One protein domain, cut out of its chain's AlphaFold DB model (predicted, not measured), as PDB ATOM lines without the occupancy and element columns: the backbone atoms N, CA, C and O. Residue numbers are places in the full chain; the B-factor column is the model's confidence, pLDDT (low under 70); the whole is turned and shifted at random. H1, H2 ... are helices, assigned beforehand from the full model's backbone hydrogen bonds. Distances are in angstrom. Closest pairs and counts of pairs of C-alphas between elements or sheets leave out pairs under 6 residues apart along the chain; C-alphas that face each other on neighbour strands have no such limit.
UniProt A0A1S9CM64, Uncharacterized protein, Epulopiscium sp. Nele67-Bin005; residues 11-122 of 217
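AT A GLANCE: This is residues 11 to 122 of the 217 residues of an uncharacterized protein of Epulopiscium sp. Nele67-Bin005 (UniProt A0A1S9CM64). Two helices, H3 and H6, make a V that meets near their last residues, with H1 and H2 near the beginning of H3 and with H4 and H5 alongside H6. The two long links, residues 30 to 40 and 91 to 101, come together across the mouth of the V, where residues 36 to 37 pair antiparallel with residues 98 to 99; residues 72 to 78 stick out at the end away from H1. The printed part has 112 residues with six named helices, H1 to H6 in order along the chain, and no named strand; its class is all helix. It is compact, with a radius of gyration of the C-alphas of 14.4 A, and elongated, spanning 49 by 31 by 20 A.

HOW THE PARTS SIT: H1, residues 11 to 15, is close to but not clearly touching H2, residues 19 to 29; their closest C-alphas, of Leu 13 and Val 22, are 7.7 A apart. H3, residues 41 to 55, only just touches H1, with 3 pairs of C-alphas within 8 A, the closest being Leu 13 and Tyr 45 at 7.2 A. H2 and H3 also only just touch, with 3 such pairs, the closest being Phe 19 and Ile 41 at 6.2 A; they run the same way at a shallow tilt of 29 degrees. H4, residues 60 to 72, is close to but not clearly touching H5, residues 80 to 90, with the closest C-alphas, of Ile 64 and Ile 87, 7.1 A apart; they run opposite ways at a shallow tilt of 16 degrees. H6, residues 102 to 120, touches H3 with residues 112 to 120 alone, closest at the C-alphas of Gln 55 and Leu 116, 5.8 A, the same way at a steep tilt of 58 degrees. H6 touches H4, closest at the C-alphas of Thr 61 and Gln 113, 6.7 A, opposite ways at a shallow tilt of 29 degrees. H5 and H6 only just touch, with 3 pairs of C-alphas within 8 A, the closest being Phe 80 and Lys 102 at 6.5 A; they run the same way at a shallow tilt of 22 degrees. Helix packing is mostly aligned, with 3 of 4 touching pairs that have a tilt at a shallow one. H2 and H6 are apart, as are H3 and H5. In H1 to H6 every O i to N i+4 pair is within hydrogen-bond range.

IN THESE COORDINATES: H1 begins at C-alpha 11, (-23.075, -10.618, -30.585). From first to last C-alpha, H2 and H5 are each 15.3 A long, H4 19.1 A and H3 21.3 A. H6, 27.9 A long, runs from C-alpha 102 at (6.589, -22.947, -22.110) to C-alpha 120 at (-18.844, -32.677, -15.879).

THE WHOLE: The C-alphas farthest apart are those of Lys 15 and Ser 75, 49.0 A. The printed part has no cut; the links H2 to H3 and H5 to H6 are long, with 11 residues each. The mean pLDDT of the printed part is 81.4, and residues 57 to 78 and 120 to 122 are under 70.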
ATOM      1  N   ASP A  11     -22.142 -11.655 -31.020       92.69
ATOM      2  CA  ASP A  11     -23.075 -10.618 -30.585       92.69
ATOM      3  C   ASP A  11     -23.620 -10.899 -29.185       92.69
ATOM      4  O   ASP A  11     -23.761  -9.976 -28.385       92.69
ATOM      5  N   ASP A  12     -23.850 -12.164 -28.837       93.38
ATOM      6  CA  ASP A  12     -24.224 -12.536 -27.471       93.38
ATOM      7  C   ASP A  12     -23.093 -12.250 -26.484       93.38
ATOM      8  O   ASP A  12     -23.337 -11.719 -25.401       93.38
ATOM      9  N   LEU A  13     -21.844 -12.502 -26.883       92.19
ATOM     10  CA  LEU A  13     -20.674 -12.173 -26.071       92.19
ATOM     11  C   LEU A  13     -20.517 -10.650 -25.881       92.19
ATOM     12  O   LEU A  13     -20.105 -10.209 -24.810       92.19
ATOM     13  N   ARG A  14     -20.892  -9.833 -26.879       92.06
ATOM     14  CA  ARG A  14     -20.915  -8.356 -26.780       92.06
ATOM     15  C   ARG A  14     -21.998  -7.839 -25.839       92.06
ATOM     16  O   ARG A  14     -21.794  -6.808 -25.203       92.06
ATOM     17  N   LYS A  15     -23.134  -8.534 -25.740       93.75
ATOM     18  CA  LYS A  15     -24.224  -8.161 -24.822       93.75
ATOM     19  C   LYS A  15     -23.839  -8.345 -23.352       93.75
ATOM     20  O   LYS A  15     -24.430  -7.686 -22.505       93.75
ATOM     21  N   LEU A  16     -22.850  -9.193 -23.048       91.31
ATOM     22  CA  LEU A  16     -22.366  -9.402 -21.677       91.31
ATOM     23  C   LEU A  16     -21.569  -8.215 -21.120       91.31
ATOM     24  O   LEU A  16     -21.463  -8.080 -19.906       91.31
ATOM     25  N   GLY A  17     -21.006  -7.355 -21.975       92.50
ATOM     26  CA  GLY A  17     -20.249  -6.185 -21.536       92.50
ATOM     27  C   GLY A  17     -19.182  -5.743 -22.531       92.50
ATOM     28  O   GLY A  17     -19.091  -6.234 -23.664       92.50
ATOM     29  N   LYS A  18     -18.323  -4.803 -22.114       93.94
ATOM     30  CA  LYS A  18     -17.214  -4.358 -22.972       93.94
ATOM     31  C   LYS A  18     -16.214  -5.495 -23.142       93.94
ATOM     32  O   LYS A  18     -15.907  -6.209 -22.194       93.94
ATOM     33  N   PHE A  19     -15.595  -5.592 -24.322       94.50
ATOM     34  CA  PHE A  19     -14.599  -6.633 -24.616       94.50
ATOM     35  C   PHE A  19     -13.533  -6.780 -23.520       94.50
ATOM     36  O   PHE A  19     -13.184  -7.896 -23.158       94.50
ATOM     37  N   ARG A  20     -13.022  -5.670 -22.969       92.50
ATOM     38  CA  ARG A  20     -12.014  -5.706 -21.900       92.50
ATOM     39  C   ARG A  20     -12.528  -6.399 -20.634       92.50
ATOM     40  O   ARG A  20     -11.767  -7.159 -20.049       92.50
ATOM     41  N   GLU A  21     -13.768  -6.130 -20.243       91.19
ATOM     42  CA  GLU A  21     -14.413  -6.670 -19.039       91.19
ATOM     43  C   GLU A  21     -14.717  -8.154 -19.230       91.19
ATOM     44  O   GLU A  21     -14.245  -8.975 -18.454       91.19
ATOM     45  N   VAL A  22     -15.379  -8.508 -20.336       92.38
ATOM     46  CA  VAL A  22     -15.714  -9.905 -20.660       92.38
ATOM     47  C   VAL A  22     -14.448 -10.753 -20.791       92.38
ATOM     48  O   VAL A  22     -14.369 -11.855 -20.262       92.38
ATOM     49  N   LYS A  23     -13.406 -10.223 -21.446       93.12
ATOM     50  CA  LYS A  23     -12.101 -10.886 -21.537       93.12
ATOM     51  C   LYS A  23     -11.482 -11.106 -20.158       93.12
ATOM     52  O   LYS A  23     -10.940 -12.179 -19.917       93.12
ATOM     53  N   GLN A  24     -11.502 -10.088 -19.299       90.00
ATOM     54  CA  GLN A  24     -10.923 -10.180 -17.961       90.00
ATOM     55  C   GLN A  24     -11.666 -11.225 -17.129       90.00
ATOM     56  O   GLN A  24     -11.020 -12.110 -16.583       90.00
ATOM     57  N   GLN A  25     -12.999 -11.191 -17.151       89.56
ATOM     58  CA  GLN A  25     -13.847 -12.156 -16.461       89.56
ATOM     59  C   GLN A  25     -13.545 -13.596 -16.898       89.56
ATOM     60  O   GLN A  25     -13.282 -14.447 -16.056       89.56
ATOM     61  N   VAL A  26     -13.518 -13.872 -18.210       89.69
ATOM     62  CA  VAL A  26     -13.212 -15.220 -18.729       89.69
ATOM     63  C   VAL A  26     -11.830 -15.689 -18.269       89.69
ATOM     64  O   VAL A  26     -11.657 -16.843 -17.890       89.69
ATOM     65  N   LEU A  27     -10.829 -14.804 -18.305       86.94
ATOM     66  CA  LEU A  27      -9.471 -15.146 -17.886       86.94
ATOM     67  C   LEU A  27      -9.365 -15.373 -16.376       86.94
ATOM     68  O   LEU A  27      -8.622 -16.258 -15.972       86.94
ATOM     69  N   GLU A  28     -10.066 -14.601 -15.551       82.69
ATOM     70  CA  GLU A  28     -10.087 -14.779 -14.092       82.69
ATOM     71  C   GLU A  28     -10.783 -16.082 -13.704       82.69
ATOM     72  O   GLU A  28     -10.223 -16.883 -12.960       82.69
ATOM     73  N   GLU A  29     -11.956 -16.345 -14.280       85.62
ATOM     74  CA  GLU A  29     -12.755 -17.539 -13.994       85.62
ATOM     75  C   GLU A  29     -12.081 -18.845 -14.454       85.62
ATOM     76  O   GLU A  29     -12.375 -19.913 -13.913       85.62
ATOM     77  N   LEU A  30     -11.158 -18.762 -15.420       84.44
ATOM     78  CA  LEU A  30     -10.309 -19.872 -15.869       84.44
ATOM     79  C   LEU A  30      -8.897 -19.853 -15.265       84.44
ATOM     80  O   LEU A  30      -8.093 -20.717 -15.600       84.44
ATOM     81  N   ASN A  31      -8.559 -18.873 -14.425       83.56
ATOM     82  CA  ASN A  31      -7.211 -18.674 -13.885       83.56
ATOM     83  C   ASN A  31      -6.101 -18.590 -14.966       83.56
ATOM     84  O   ASN A  31      -5.028 -19.187 -14.870       83.56
ATOM     85  N   LEU A  32      -6.373 -17.840 -16.035       86.69
ATOM     86  CA  LEU A  32      -5.506 -17.648 -17.204       86.69
ATOM     87  C   LEU A  32      -5.006 -16.203 -17.372       86.69
ATOM     88  O   LEU A  32      -4.420 -15.857 -18.406       86.69
ATOM     89  N   VAL A  33      -5.211 -15.340 -16.373       86.06
ATOM     90  CA  VAL A  33      -4.744 -13.945 -16.402       86.06
ATOM     91  C   VAL A  33      -3.224 -13.900 -16.574       86.06
ATOM     92  O   VAL A  33      -2.469 -14.509 -15.825       86.06
ATOM     93  N   GLY A  34      -2.755 -13.190 -17.603       80.81
ATOM     94  CA  GLY A  34      -1.326 -13.083 -17.921       80.81
ATOM     95  C   GLY A  34      -0.708 -14.327 -18.577       80.81
ATOM     96  O   GLY A  34       0.405 -14.226 -19.100       80.81
ATOM     97  N   ILE A  35      -1.436 -15.448 -18.618       83.94
ATOM     98  CA  ILE A  35      -1.033 -16.705 -19.261       83.94
ATOM     99  C   ILE A  35      -1.326 -16.646 -20.754       83.94
ATOM    100  O   ILE A  35      -0.431 -16.867 -21.578       83.94
ATOM    101  N   ILE A  36      -2.570 -16.297 -21.091       89.31
ATOM    102  CA  ILE A  36      -3.009 -16.127 -22.471       89.31
ATOM    103  C   ILE A  36      -3.587 -14.739 -22.715       89.31
ATOM    104  O   ILE A  36      -3.984 -14.019 -21.797       89.31
ATOM    105  N   GLY A  37      -3.636 -14.352 -23.986       88.75
ATOM    106  CA  GLY A  37      -4.240 -13.096 -24.404       88.75
ATOM    107  C   GLY A  37      -5.073 -13.233 -25.668       88.75
ATOM    108  O   GLY A  37      -4.775 -14.042 -26.548       88.75
ATOM    109  N   PHE A  38      -6.078 -12.366 -25.767       93.62
ATOM    110  CA  PHE A  38      -6.945 -12.223 -26.931       93.62
ATOM    111  C   PHE A  38      -6.807 -10.813 -27.497       93.62
ATOM    112  O   PHE A  38      -6.896  -9.831 -26.756       93.62
ATOM    113  N   SER A  39      -6.605 -10.714 -28.812       91.25
ATOM    114  CA  SER A  39      -6.522  -9.428 -29.518       91.25
ATOM    115  C   SER A  39      -7.879  -8.927 -30.020       91.25
ATOM    116  O   SER A  39      -7.994  -7.769 -30.399       91.25
ATOM    117  N   SER A  40      -8.900  -9.787 -30.051       94.44
ATOM    118  CA  SER A  40     -10.248  -9.438 -30.496       94.44
ATOM    119  C   SER A  40     -11.297 -10.311 -29.814       94.44
ATOM    120  O   SER A  40     -10.993 -11.395 -29.308       94.44
ATOM    121  N   ILE A  41     -12.545  -9.848 -29.838       94.00
ATOM    122  CA  ILE A  41     -13.684 -10.604 -29.314       94.00
ATOM    123  C   ILE A  41     -13.954 -11.880 -30.116       94.00
ATOM    124  O   ILE A  41     -14.230 -12.906 -29.516       94.00
ATOM    125  N   THR A  42     -13.740 -11.864 -31.435       94.75
ATOM    126  CA  THR A  42     -13.782 -13.055 -32.299       94.75
ATOM    127  C   THR A  42     -12.845 -14.150 -31.805       94.75
ATOM    128  O   THR A  42     -13.210 -15.318 -31.737       94.75
ATOM    129  N   LYS A  43     -11.620 -13.788 -31.405       95.19
ATOM    130  CA  LYS A  43     -10.652 -14.752 -30.867       95.19
ATOM    131  C   LYS A  43     -11.082 -15.319 -29.514       95.19
ATOM    132  O   LYS A  43     -10.934 -16.518 -29.299       95.19
ATOM    133  N   LEU A  44     -11.635 -14.474 -28.643       95.69
ATOM    134  CA  LEU A  44     -12.206 -14.898 -27.364       95.69
ATOM    135  C   LEU A  44     -13.387 -15.858 -27.577       95.69
ATOM    136  O   LEU A  44     -13.403 -16.944 -27.010       95.69
ATOM    137  N   TYR A  45     -14.321 -15.500 -28.455       94.75
ATOM    138  CA  TYR A  45     -15.461 -16.334 -28.824       94.75
ATOM    139  C   TYR A  45     -15.024 -17.683 -29.407       94.75
ATOM    140  O   TYR A  45     -15.493 -18.733 -28.976       94.75
ATOM    141  N   ASN A  46     -14.058 -17.678 -30.329       93.88
ATOM    142  CA  ASN A  46     -13.531 -18.907 -30.916       93.88
ATOM    143  C   ASN A  46     -12.885 -19.822 -29.871       93.88
ATOM    144  O   ASN A  46     -13.024 -21.038 -29.980       93.88
ATOM    145  N   PHE A  47     -12.196 -19.258 -28.877       94.75
ATOM    146  CA  PHE A  47     -11.650 -20.015 -27.752       94.75
ATOM    147  C   PHE A  47     -12.759 -20.618 -26.883       94.75
ATOM    148  O   PHE A  47     -12.726 -21.818 -26.630       94.75
ATOM    149  N   ILE A  48     -13.778 -19.834 -26.514       93.44
ATOM    150  CA  ILE A  48     -14.950 -20.318 -25.761       93.44
ATOM    151  C   ILE A  48     -15.632 -21.478 -26.501       93.44
ATOM    152  O   ILE A  48     -15.953 -22.498 -25.899       93.44
ATOM    153  N   ASN A  49     -15.794 -21.367 -27.820       90.94
ATOM    154  CA  ASN A  49     -16.352 -22.451 -28.623       90.94
ATOM    155  C   ASN A  49     -15.468 -23.698 -28.646       90.94
ATOM    156  O   ASN A  49     -16.008 -24.798 -28.614       90.94
ATOM    157  N   GLN A  50     -14.138 -23.561 -28.667       89.75
ATOM    158  CA  GLN A  50     -13.274 -24.736 -28.531       89.75
ATOM    159  C   GLN A  50     -13.436 -25.401 -27.161       89.75
ATOM    160  O   GLN A  50     -13.519 -26.622 -27.104       89.75
ATOM    161  N   LEU A  51     -13.572 -24.626 -26.078       89.12
ATOM    162  CA  LEU A  51     -13.831 -25.197 -24.750       89.12
ATOM    163  C   LEU A  51     -15.105 -26.049 -24.733       89.12
ATOM    164  O   LEU A  51     -15.092 -27.142 -24.175       89.12
ATOM    165  N   LYS A  52     -16.177 -25.598 -25.396       87.06
ATOM    166  CA  LYS A  52     -17.407 -26.393 -25.560       87.06
ATOM    167  C   LYS A  52     -17.187 -27.677 -26.353       87.06
ATOM    168  O   LYS A  52     -17.779 -28.700 -26.035       87.06
ATOM    169  N   VAL A  53     -16.367 -27.630 -27.404       84.25
ATOM    170  CA  VAL A  53     -16.028 -28.832 -28.181       84.25
ATOM    171  C   VAL A  53     -15.316 -29.839 -27.282       84.25
ATOM    172  O   VAL A  53     -15.716 -30.998 -27.251       84.25
ATOM    173  N   TYR A  54     -14.350 -29.393 -26.475       84.44
ATOM    174  CA  TYR A  54     -13.641 -30.278 -25.548       84.44
ATOM    175  C   TYR A  54     -14.540 -30.851 -24.452       84.44
ATOM    176  O   TYR A  54     -14.288 -31.957 -23.986       84.44
ATOM    177  N   GLN A  55     -15.603 -30.149 -24.036       78.94
ATOM    178  CA  GLN A  55     -16.574 -30.716 -23.088       78.94
ATOM    179  C   GLN A  55     -17.201 -32.014 -23.613       78.94
ATOM    180  O   GLN A  55     -17.576 -32.870 -22.815       78.94
ATOM    181  N   ASN A  56     -17.266 -32.173 -24.938       70.25
ATOM    182  CA  ASN A  56     -17.795 -33.362 -25.595       70.25
ATOM    183  C   ASN A  56     -16.709 -34.391 -25.965       70.25
ATOM    184  O   ASN A  56     -17.058 -35.506 -26.347       70.25
ATOM    185  N   ASP A  57     -15.418 -34.052 -25.852       66.00
ATOM    186  CA  ASP A  57     -14.296 -34.896 -26.281       66.00
ATOM    187  C   ASP A  57     -13.255 -35.069 -25.160       66.00
ATOM    188  O   ASP A  57     -12.383 -34.231 -24.925       66.00
ATOM    189  N   GLN A  58     -13.374 -36.180 -24.430       58.03
ATOM    190  CA  GLN A  58     -12.618 -36.453 -23.204       58.03
ATOM    191  C   GLN A  58     -11.168 -36.921 -23.448       58.03
ATOM    192  O   GLN A  58     -10.373 -36.941 -22.506       58.03
ATOM    193  N   TYR A  59     -10.810 -37.301 -24.677       57.84
ATOM    194  CA  TYR A  59      -9.531 -37.967 -24.962       57.84
ATOM    195  C   TYR A  59      -8.403 -36.992 -25.326       57.84
ATOM    196  O   TYR A  59      -7.233 -37.273 -25.051       57.84
ATOM    197  N   LEU A  60      -8.741 -35.820 -25.870       63.03
ATOM    198  CA  LEU A  60      -7.769 -34.875 -26.424       63.03
ATOM    199  C   LEU A  60      -6.800 -34.300 -25.370       63.03
ATOM    200  O   LEU A  60      -5.619 -34.107 -25.653       63.03
ATOM    201  N   THR A  61      -7.256 -34.036 -24.144       62.19
ATOM    202  CA  THR A  61      -6.415 -33.403 -23.111       62.19
ATOM    203  C   THR A  61      -5.407 -34.358 -22.475       62.19
ATOM    204  O   THR A  61      -4.290 -33.937 -22.179       62.19
ATOM    205  N   GLN A  62      -5.746 -35.640 -22.318       64.88
ATOM    206  CA  GLN A  62      -4.856 -36.639 -21.709       64.88
ATOM    207  C   GLN A  62      -3.673 -36.990 -22.620       64.88
ATOM    208  O   GLN A  62      -2.534 -37.059 -22.157       64.88
ATOM    209  N   GLU A  63      -3.915 -37.132 -23.927       67.50
ATOM    210  CA  GLU A  63      -2.848 -37.369 -24.908       67.50
ATOM    211  C   GLU A  63      -1.872 -36.181 -24.970       67.50
ATOM    212  O   GLU A  63      -0.652 -36.360 -25.002       67.50
ATOM    213  N   ILE A  64      -2.399 -34.953 -24.922       66.94
ATOM    214  CA  ILE A  64      -1.593 -33.727 -24.957       66.94
ATOM    215  C   ILE A  64      -0.798 -33.539 -23.655       66.94
ATOM    216  O   ILE A  64       0.365 -33.135 -23.711       66.94
ATOM    217  N   LEU A  65      -1.373 -33.868 -22.494       65.69
ATOM    218  CA  LEU A  65      -0.654 -33.850 -21.216       65.69
ATOM    219  C   LEU A  65       0.490 -34.871 -21.213       65.69
ATOM    220  O   LEU A  65       1.628 -34.504 -20.922       65.69
ATOM    221  N   ALA A  66       0.233 -36.112 -21.639       68.25
ATOM    222  CA  ALA A  66       1.265 -37.146 -21.751       68.25
ATOM    223  C   ALA A  66       2.380 -36.760 -22.741       68.25
ATOM    224  O   ALA A  66       3.558 -37.043 -22.501       68.25
ATOM    225  N   TYR A  67       2.034 -36.081 -23.839       69.44
ATOM    226  CA  TYR A  67       3.006 -35.543 -24.790       69.44
ATOM    227  C   TYR A  67       3.948 -34.517 -24.135       69.44
ATOM    228  O   TYR A  67       5.148 -34.533 -24.406       69.44
ATOM    229  N   ILE A  68       3.441 -33.670 -23.235       64.38
ATOM    230  CA  ILE A  68       4.230 -32.614 -22.580       64.38
ATOM    231  C   ILE A  68       5.054 -33.140 -21.414       64.38
ATOM    232  O   ILE A  68       6.219 -32.772 -21.290       64.38
ATOM    233  N   THR A  69       4.519 -34.061 -20.618       66.25
ATOM    234  CA  THR A  69       5.307 -34.721 -19.568       66.25
ATOM    235  C   THR A  69       6.493 -35.475 -20.184       66.25
ATOM    236  O   THR A  69       7.622 -35.384 -19.708       66.25
ATOM    237  N   ASN A  70       6.285 -36.136 -21.330       66.50
ATOM    238  CA  ASN A  70       7.379 -36.739 -22.101       66.50
ATOM    239  C   ASN A  70       8.345 -35.712 -22.706       66.50
ATOM    240  O   ASN A  70       9.497 -36.040 -22.994       66.50
ATOM    241  N   TYR A  71       7.883 -34.487 -22.937       64.69
ATOM    242  CA  TYR A  71       8.691 -33.403 -23.470       64.69
ATOM    243  C   TYR A  71       9.637 -32.815 -22.413       64.69
ATOM    244  O   TYR A  71      10.792 -32.542 -22.733       64.69
ATOM    245  N   GLU A  72       9.188 -32.663 -21.164       61.00
ATOM    246  CA  GLU A  72      10.035 -32.192 -20.054       61.00
ATOM    247  C   GLU A  72      11.133 -33.201 -19.686       61.00
ATOM    248  O   GLU A  72      12.238 -32.803 -19.318       61.00
ATOM    249  N   ASN A  73      10.874 -34.496 -19.893       60.41
ATOM    250  CA  ASN A  73      11.806 -35.580 -19.567       60.41
ATOM    251  C   ASN A  73      12.860 -35.872 -20.651       60.41
ATOM    252  O   ASN A  73      13.811 -36.617 -20.409       60.41
ATOM    253  N   LYS A  74      12.725 -35.318 -21.863       55.91
ATOM    254  CA  LYS A  74      13.714 -35.517 -22.935       55.91
ATOM    255  C   LYS A  74      14.809 -34.453 -22.847       55.91
ATOM    256  O   LYS A  74      14.547 -33.277 -23.071       55.91
ATOM    257  N   SER A  75      16.069 -34.880 -22.706       49.25
ATOM    258  CA  SER A  75      17.296 -34.055 -22.832       49.25
ATOM    259  C   SER A  75      17.496 -33.386 -24.207       49.25
ATOM    260  O   SER A  75      18.578 -32.889 -24.524       49.25
ATOM    261  N   ILE A  76      16.474 -33.385 -25.062       53.25
ATOM    262  CA  ILE A  76      16.498 -32.818 -26.403       53.25
ATOM    263  C   ILE A  76      16.020 -31.369 -26.289       53.25
ATOM    264  O   ILE A  76      14.868 -31.108 -25.952       53.25
ATOM    265  N   LYS A  77      16.900 -30.410 -26.604       59.12
ATOM    266  CA  LYS A  77      16.559 -28.985 -26.771       59.12
ATOM    267  C   LYS A  77      15.597 -28.808 -27.949       59.12
ATOM    268  O   LYS A  77      15.994 -28.403 -29.037       59.12
ATOM    269  N   VAL A  78      14.324 -29.114 -27.755       65.31
ATOM    270  CA  VAL A  78      13.309 -28.830 -28.763       65.31
ATOM    271  C   VAL A  78      12.880 -27.361 -28.637       65.31
ATOM    272  O   VAL A  78      12.772 -26.796 -27.539       65.31
ATOM    273  N   ASN A  79      12.662 -26.723 -29.785       81.06
ATOM    274  CA  ASN A  79      12.267 -25.324 -29.877       81.06
ATOM    275  C   ASN A  79      10.837 -25.130 -29.327       81.06
ATOM    276  O   ASN A  79       9.925 -25.883 -29.668       81.06
ATOM    277  N   PHE A  80      10.642 -24.115 -28.477       82.12
ATOM    278  CA  PHE A  80       9.327 -23.745 -27.945       82.12
ATOM    279  C   PHE A  80       8.305 -23.478 -29.050       82.12
ATOM    280  O   PHE A  80       7.172 -23.931 -28.934       82.12
ATOM    281  N   ASP A  81       8.697 -22.786 -30.118       85.12
ATOM    282  CA  ASP A  81       7.763 -22.381 -31.169       85.12
ATOM    283  C   ASP A  81       7.173 -23.586 -31.902       85.12
ATOM    284  O   ASP A  81       5.983 -23.605 -32.210       85.12
ATOM    285  N   GLN A  82       7.981 -24.625 -32.111       83.75
ATOM    286  CA  GLN A  82       7.534 -25.869 -32.730       83.75
ATOM    287  C   GLN A  82       6.493 -26.582 -31.858       83.75
ATOM    288  O   GLN A  82       5.449 -27.001 -32.347       83.75
ATOM    289  N   VAL A  83       6.752 -26.655 -30.556       82.50
ATOM    290  CA  VAL A  83       5.893 -27.340 -29.576       82.50
ATOM    291  C   VAL A  83       4.603 -26.581 -29.346       82.50
ATOM    292  O   VAL A  83       3.521 -27.159 -29.348       82.50
ATOM    293  N   LYS A  84       4.712 -25.258 -29.221       87.81
ATOM    294  CA  LYS A  84       3.572 -24.352 -29.183       87.81
ATOM    295  C   LYS A  84       2.705 -24.541 -30.423       87.81
ATOM    296  O   LYS A  84       1.495 -24.669 -30.280       87.81
ATOM    297  N   LYS A  85       3.301 -24.577 -31.618       88.44
ATOM    298  CA  LYS A  85       2.556 -24.775 -32.864       88.44
ATOM    299  C   LYS A  85       1.848 -26.128 -32.890       88.44
ATOM    300  O   LYS A  85       0.669 -26.173 -33.212       88.44
ATOM    301  N   GLU A  86       2.529 -27.205 -32.510       85.19
ATOM    302  CA  GLU A  86       1.937 -28.546 -32.499       85.19
ATOM    303  C   GLU A  86       0.770 -28.653 -31.508       85.19
ATOM    304  O   GLU A  86      -0.317 -29.091 -31.880       85.19
ATOM    305  N   ILE A  87       0.964 -28.203 -30.265       85.25
ATOM    306  CA  ILE A  87      -0.059 -28.286 -29.215       85.25
ATOM    307  C   ILE A  87      -1.253 -27.397 -29.553       85.25
ATOM    308  O   ILE A  87      -2.395 -27.846 -29.488       85.25
ATOM    309  N   LEU A  88      -1.011 -26.145 -29.951       88.62
ATOM    310  CA  LEU A  88      -2.101 -25.255 -30.342       88.62
ATOM    311  C   LEU A  88      -2.788 -25.728 -31.627       88.62
ATOM    312  O   LEU A  88      -3.984 -25.502 -31.768       88.62
ATOM    313  N   GLY A  89      -2.078 -26.404 -32.531       87.44
ATOM    314  CA  GLY A  89      -2.667 -27.058 -33.697       87.44
ATOM    315  C   GLY A  89      -3.620 -28.185 -33.297       87.44
ATOM    316  O   GLY A  89      -4.777 -28.176 -33.713       87.44
ATOM    317  N   LYS A  90      -3.178 -29.092 -32.415       84.75
ATOM    318  CA  LYS A  90      -3.999 -30.193 -31.871       84.75
ATOM    319  C   LYS A  90      -5.233 -29.690 -31.125       84.75
ATOM    320  O   LYS A  90      -6.314 -30.243 -31.269       84.75
ATOM    321  N   LEU A  91      -5.084 -28.598 -30.381       84.62
ATOM    322  CA  LEU A  91      -6.197 -27.934 -29.713       84.62
ATOM    323  C   LEU A  91      -7.054 -27.090 -30.663       84.62
ATOM    324  O   LEU A  91      -8.077 -26.565 -30.245       84.62
ATOM    325  N   ASN A  92      -6.677 -26.886 -31.924       88.38
ATOM    326  CA  ASN A  92      -7.346 -25.906 -32.780       88.38
ATOM    327  C   ASN A  92      -7.396 -24.506 -32.116       88.38
ATOM    328  O   ASN A  92      -8.395 -23.793 -32.176       88.38
ATOM    329  N   LEU A  93      -6.319 -24.107 -31.440       90.44
ATOM    330  CA  LEU A  93      -6.112 -22.797 -30.812       90.44
ATOM    331  C   LEU A  93      -5.028 -21.964 -31.508       90.44
ATOM    332  O   LEU A  93      -4.732 -20.842 -31.080       90.44
ATOM    333  N   GLU A  94      -4.457 -22.475 -32.600       89.06
ATOM    334  CA  GLU A  94      -3.474 -21.750 -33.403       89.06
ATOM    335  C   GLU A  94      -4.043 -20.394 -33.857       89.06
ATOM    336  O   GLU A  94      -5.186 -20.287 -34.298       89.06
ATOM    337  N   ASN A  95      -3.259 -19.326 -33.685       87.50
ATOM    338  CA  ASN A  95      -3.621 -17.932 -33.992       87.50
ATOM    339  C   ASN A  95      -4.821 -17.339 -33.218       87.50
ATOM    340  O   ASN A  95      -5.081 -16.131 -33.328       87.50
ATOM    341  N   LYS A  96      -5.518 -18.132 -32.393       89.00
ATOM    342  CA  LYS A  96      -6.653 -17.693 -31.561       89.00
ATOM    343  C   LYS A  96      -6.193 -17.087 -30.238       89.00
ATOM    344  O   LYS A  96      -6.844 -16.182 -29.729       89.00
ATOM    345  N   ILE A  97      -5.045 -17.515 -29.724       90.88
ATOM    346  CA  ILE A  97      -4.502 -17.031 -28.452       90.88
ATOM    347  C   ILE A  97      -3.033 -16.650 -28.567       90.88
ATOM    348  O   ILE A  97      -2.282 -17.176 -29.388       90.88
ATOM    349  N   TYR A  98      -2.624 -15.725 -27.710       89.75
ATOM    350  CA  TYR A  98      -1.220 -15.421 -27.485       89.75
ATOM    351  C   TYR A  98      -0.718 -16.158 -26.242       89.75
ATOM    352  O   TYR A  98      -1.372 -16.100 -25.211       89.75
ATOM    353  N   ILE A  99       0.447 -16.804 -26.343       87.62
ATOM    354  CA  ILE A  99       1.145 -17.489 -25.242       87.62
ATOM    355  C   ILE A  99       2.615 -17.088 -25.288       87.62
ATOM    356  O   ILE A  99       3.234 -17.146 -26.360       87.62
ATOM    357  N   LYS A 100       3.150 -16.701 -24.125       81.31
ATOM    358  CA  LYS A 100       4.488 -16.114 -23.978       81.31
ATOM    359  C   LYS A 100       5.616 -17.136 -23.894       81.31
ATOM    360  O   LYS A 100       6.668 -16.912 -24.476       81.31
ATOM    361  N   ASN A 101       5.429 -18.218 -23.142       81.19
ATOM    362  CA  ASN A 101       6.502 -19.156 -22.815       81.19
ATOM    363  C   ASN A 101       5.967 -20.577 -22.566       81.19
ATOM    364  O   ASN A 101       4.754 -20.804 -22.570       81.19
ATOM    365  N   LYS A 102       6.890 -21.527 -22.361       79.50
ATOM    366  CA  LYS A 102       6.589 -22.947 -22.110       79.50
ATOM    367  C   LYS A 102       5.698 -23.143 -20.879       79.50
ATOM    368  O   LYS A 102       4.693 -23.835 -20.973       79.50
ATOM    369  N   SER A 103       6.002 -22.473 -19.768       77.44
ATOM    370  CA  SER A 103       5.218 -22.578 -18.530       77.44
ATOM    371  C   SER A 103       3.770 -22.120 -18.725       77.44
ATOM    372  O   SER A 103       2.851 -22.785 -18.263       77.44
ATOM    373  N   CYS A 104       3.536 -21.043 -19.480       80.81
ATOM    374  CA  CYS A 104       2.183 -20.596 -19.816       80.81
ATOM    375  C   CYS A 104       1.406 -21.639 -20.635       80.81
ATOM    376  O   CYS A 104       0.192 -21.744 -20.486       80.81
ATOM    377  N   LEU A 105       2.084 -22.399 -21.498       82.50
ATOM    378  CA  LEU A 105       1.454 -23.462 -22.281       82.50
ATOM    379  C   LEU A 105       1.015 -24.632 -21.390       82.50
ATOM    380  O   LEU A 105      -0.102 -25.116 -21.544       82.50
ATOM    381  N   LEU A 106       1.858 -25.031 -20.432       78.44
ATOM    382  CA  LEU A 106       1.515 -26.043 -19.429       78.44
ATOM    383  C   LEU A 106       0.325 -25.585 -18.570       78.44
ATOM    384  O   LEU A 106      -0.658 -26.309 -18.434       78.44
ATOM    385  N   ILE A 107       0.383 -24.352 -18.055       79.12
ATOM    386  CA  ILE A 107      -0.686 -23.777 -17.229       79.12
ATOM    387  C   ILE A 107      -2.003 -23.736 -18.007       79.12
ATOM    388  O   ILE A 107      -3.028 -24.136 -17.463       79.12
ATOM    389  N   LEU A 108      -1.987 -23.322 -19.281       85.75
ATOM    390  CA  LEU A 108      -3.188 -23.323 -20.121       85.75
ATOM    391  C   LEU A 108      -3.865 -24.696 -20.147       85.75
ATOM    392  O   LEU A 108      -5.077 -24.787 -19.986       85.75
ATOM    393  N   LEU A 109      -3.089 -25.755 -20.347       83.75
ATOM    394  CA  LEU A 109      -3.618 -27.111 -20.468       83.75
ATOM    395  C   LEU A 109      -4.181 -27.631 -19.154       83.75
ATOM    396  O   LEU A 109      -5.266 -28.208 -19.151       83.75
ATOM    397  N   LEU A 110      -3.477 -27.375 -18.050       79.50
ATOM    398  CA  LEU A 110      -3.957 -27.714 -16.714       79.50
ATOM    399  C   LEU A 110      -5.287 -27.011 -16.422       79.50
ATOM    400  O   LEU A 110      -6.229 -27.656 -15.972       79.50
ATOM    401  N   GLN A 111      -5.407 -25.720 -16.741       84.50
ATOM    402  CA  GLN A 111      -6.651 -24.984 -16.504       84.50
ATOM    403  C   GLN A 111      -7.790 -25.422 -17.433       84.50
ATOM    404  O   GLN A 111      -8.936 -25.492 -16.990       84.50
ATOM    405  N   ILE A 112      -7.502 -25.772 -18.693       85.50
ATOM    406  CA  ILE A 112      -8.506 -26.384 -19.576       85.50
ATOM    407  C   ILE A 112      -8.993 -27.704 -18.968       85.50
ATOM    408  O   ILE A 112     -10.198 -27.912 -18.882       85.50
ATOM    409  N   GLN A 113      -8.090 -28.565 -18.494       81.62
ATOM    410  CA  GLN A 113      -8.464 -29.831 -17.861       81.62
ATOM    411  C   GLN A 113      -9.341 -29.610 -16.619       81.62
ATOM    412  O   GLN A 113     -10.420 -30.192 -16.526       81.62
ATOM    413  N   VAL A 114      -8.935 -28.708 -15.719       82.56
ATOM    414  CA  VAL A 114      -9.712 -28.336 -14.523       82.56
ATOM    415  C   VAL A 114     -11.106 -27.827 -14.902       82.56
ATOM    416  O   VAL A 114     -12.102 -28.238 -14.308       82.56
ATOM    417  N   PHE A 115     -11.204 -26.970 -15.919       85.44
ATOM    418  CA  PHE A 115     -12.485 -26.488 -16.432       85.44
ATOM    419  C   PHE A 115     -13.382 -27.638 -16.929       85.44
ATOM    420  O   PHE A 115     -14.580 -27.673 -16.626       85.44
ATOM    421  N   LEU A 116     -12.821 -28.596 -17.670       82.81
ATOM    422  CA  LEU A 116     -13.576 -29.742 -18.183       82.81
ATOM    423  C   LEU A 116     -14.068 -30.652 -17.057       82.81
ATOM    424  O   LEU A 116     -15.209 -31.105 -17.093       82.81
ATOM    425  N   ASP A 117     -13.252 -30.875 -16.031       79.38
ATOM    426  CA  ASP A 117     -13.640 -31.707 -14.891       79.38
ATOM    427  C   ASP A 117     -14.736 -31.033 -14.053       79.38
ATOM    428  O   ASP A 117     -15.750 -31.661 -13.734       79.38
ATOM    429  N   ASN A 118     -14.623 -29.723 -13.812       78.31
ATOM    430  CA  ASN A 118     -15.631 -28.944 -13.086       78.31
ATOM    431  C   ASN A 118     -16.982 -28.878 -13.812       78.31
ATOM    432  O   ASN A 118     -18.031 -28.782 -13.174       78.31
ATOM    433  N   THR A 119     -16.983 -28.927 -15.146       73.75
ATOM    434  CA  THR A 119     -18.225 -28.851 -15.931       73.75
ATOM    435  C   THR A 119     -18.933 -30.200 -16.085       73.75
ATOM    436  O   THR A 119     -20.151 -30.217 -16.259       73.75
ATOM    437  N   LYS A 120     -18.234 -31.332 -15.911       66.81
ATOM    438  CA  LYS A 120     -18.844 -32.677 -15.879       66.81
ATOM    439  C   LYS A 120     -19.692 -32.926 -14.631       66.81
ATOM    440  O   LYS A 120     -20.764 -33.517 -14.740       66.81
ATOM    441  N   VAL A 121     -19.253 -32.431 -13.470       51.47
ATOM    442  CA  VAL A 121     -19.961 -32.580 -12.179       51.47
ATOM    443  C   VAL A 121     -21.352 -31.927 -12.202       51.47
ATOM    444  O   VAL A 121     -22.241 -32.321 -11.457       51.47
ATOM    445  N   ILE A 122     -21.570 -30.953 -13.089       50.62
ATOM    446  CA  ILE A 122     -22.806 -30.163 -13.160       50.62
ATOM    447  C   ILE A 122     -23.874 -30.834 -14.053       50.62
ATOM    448  O   ILE A 122     -25.059 -30.550 -13.899       50.62
TER     449      ILE A 122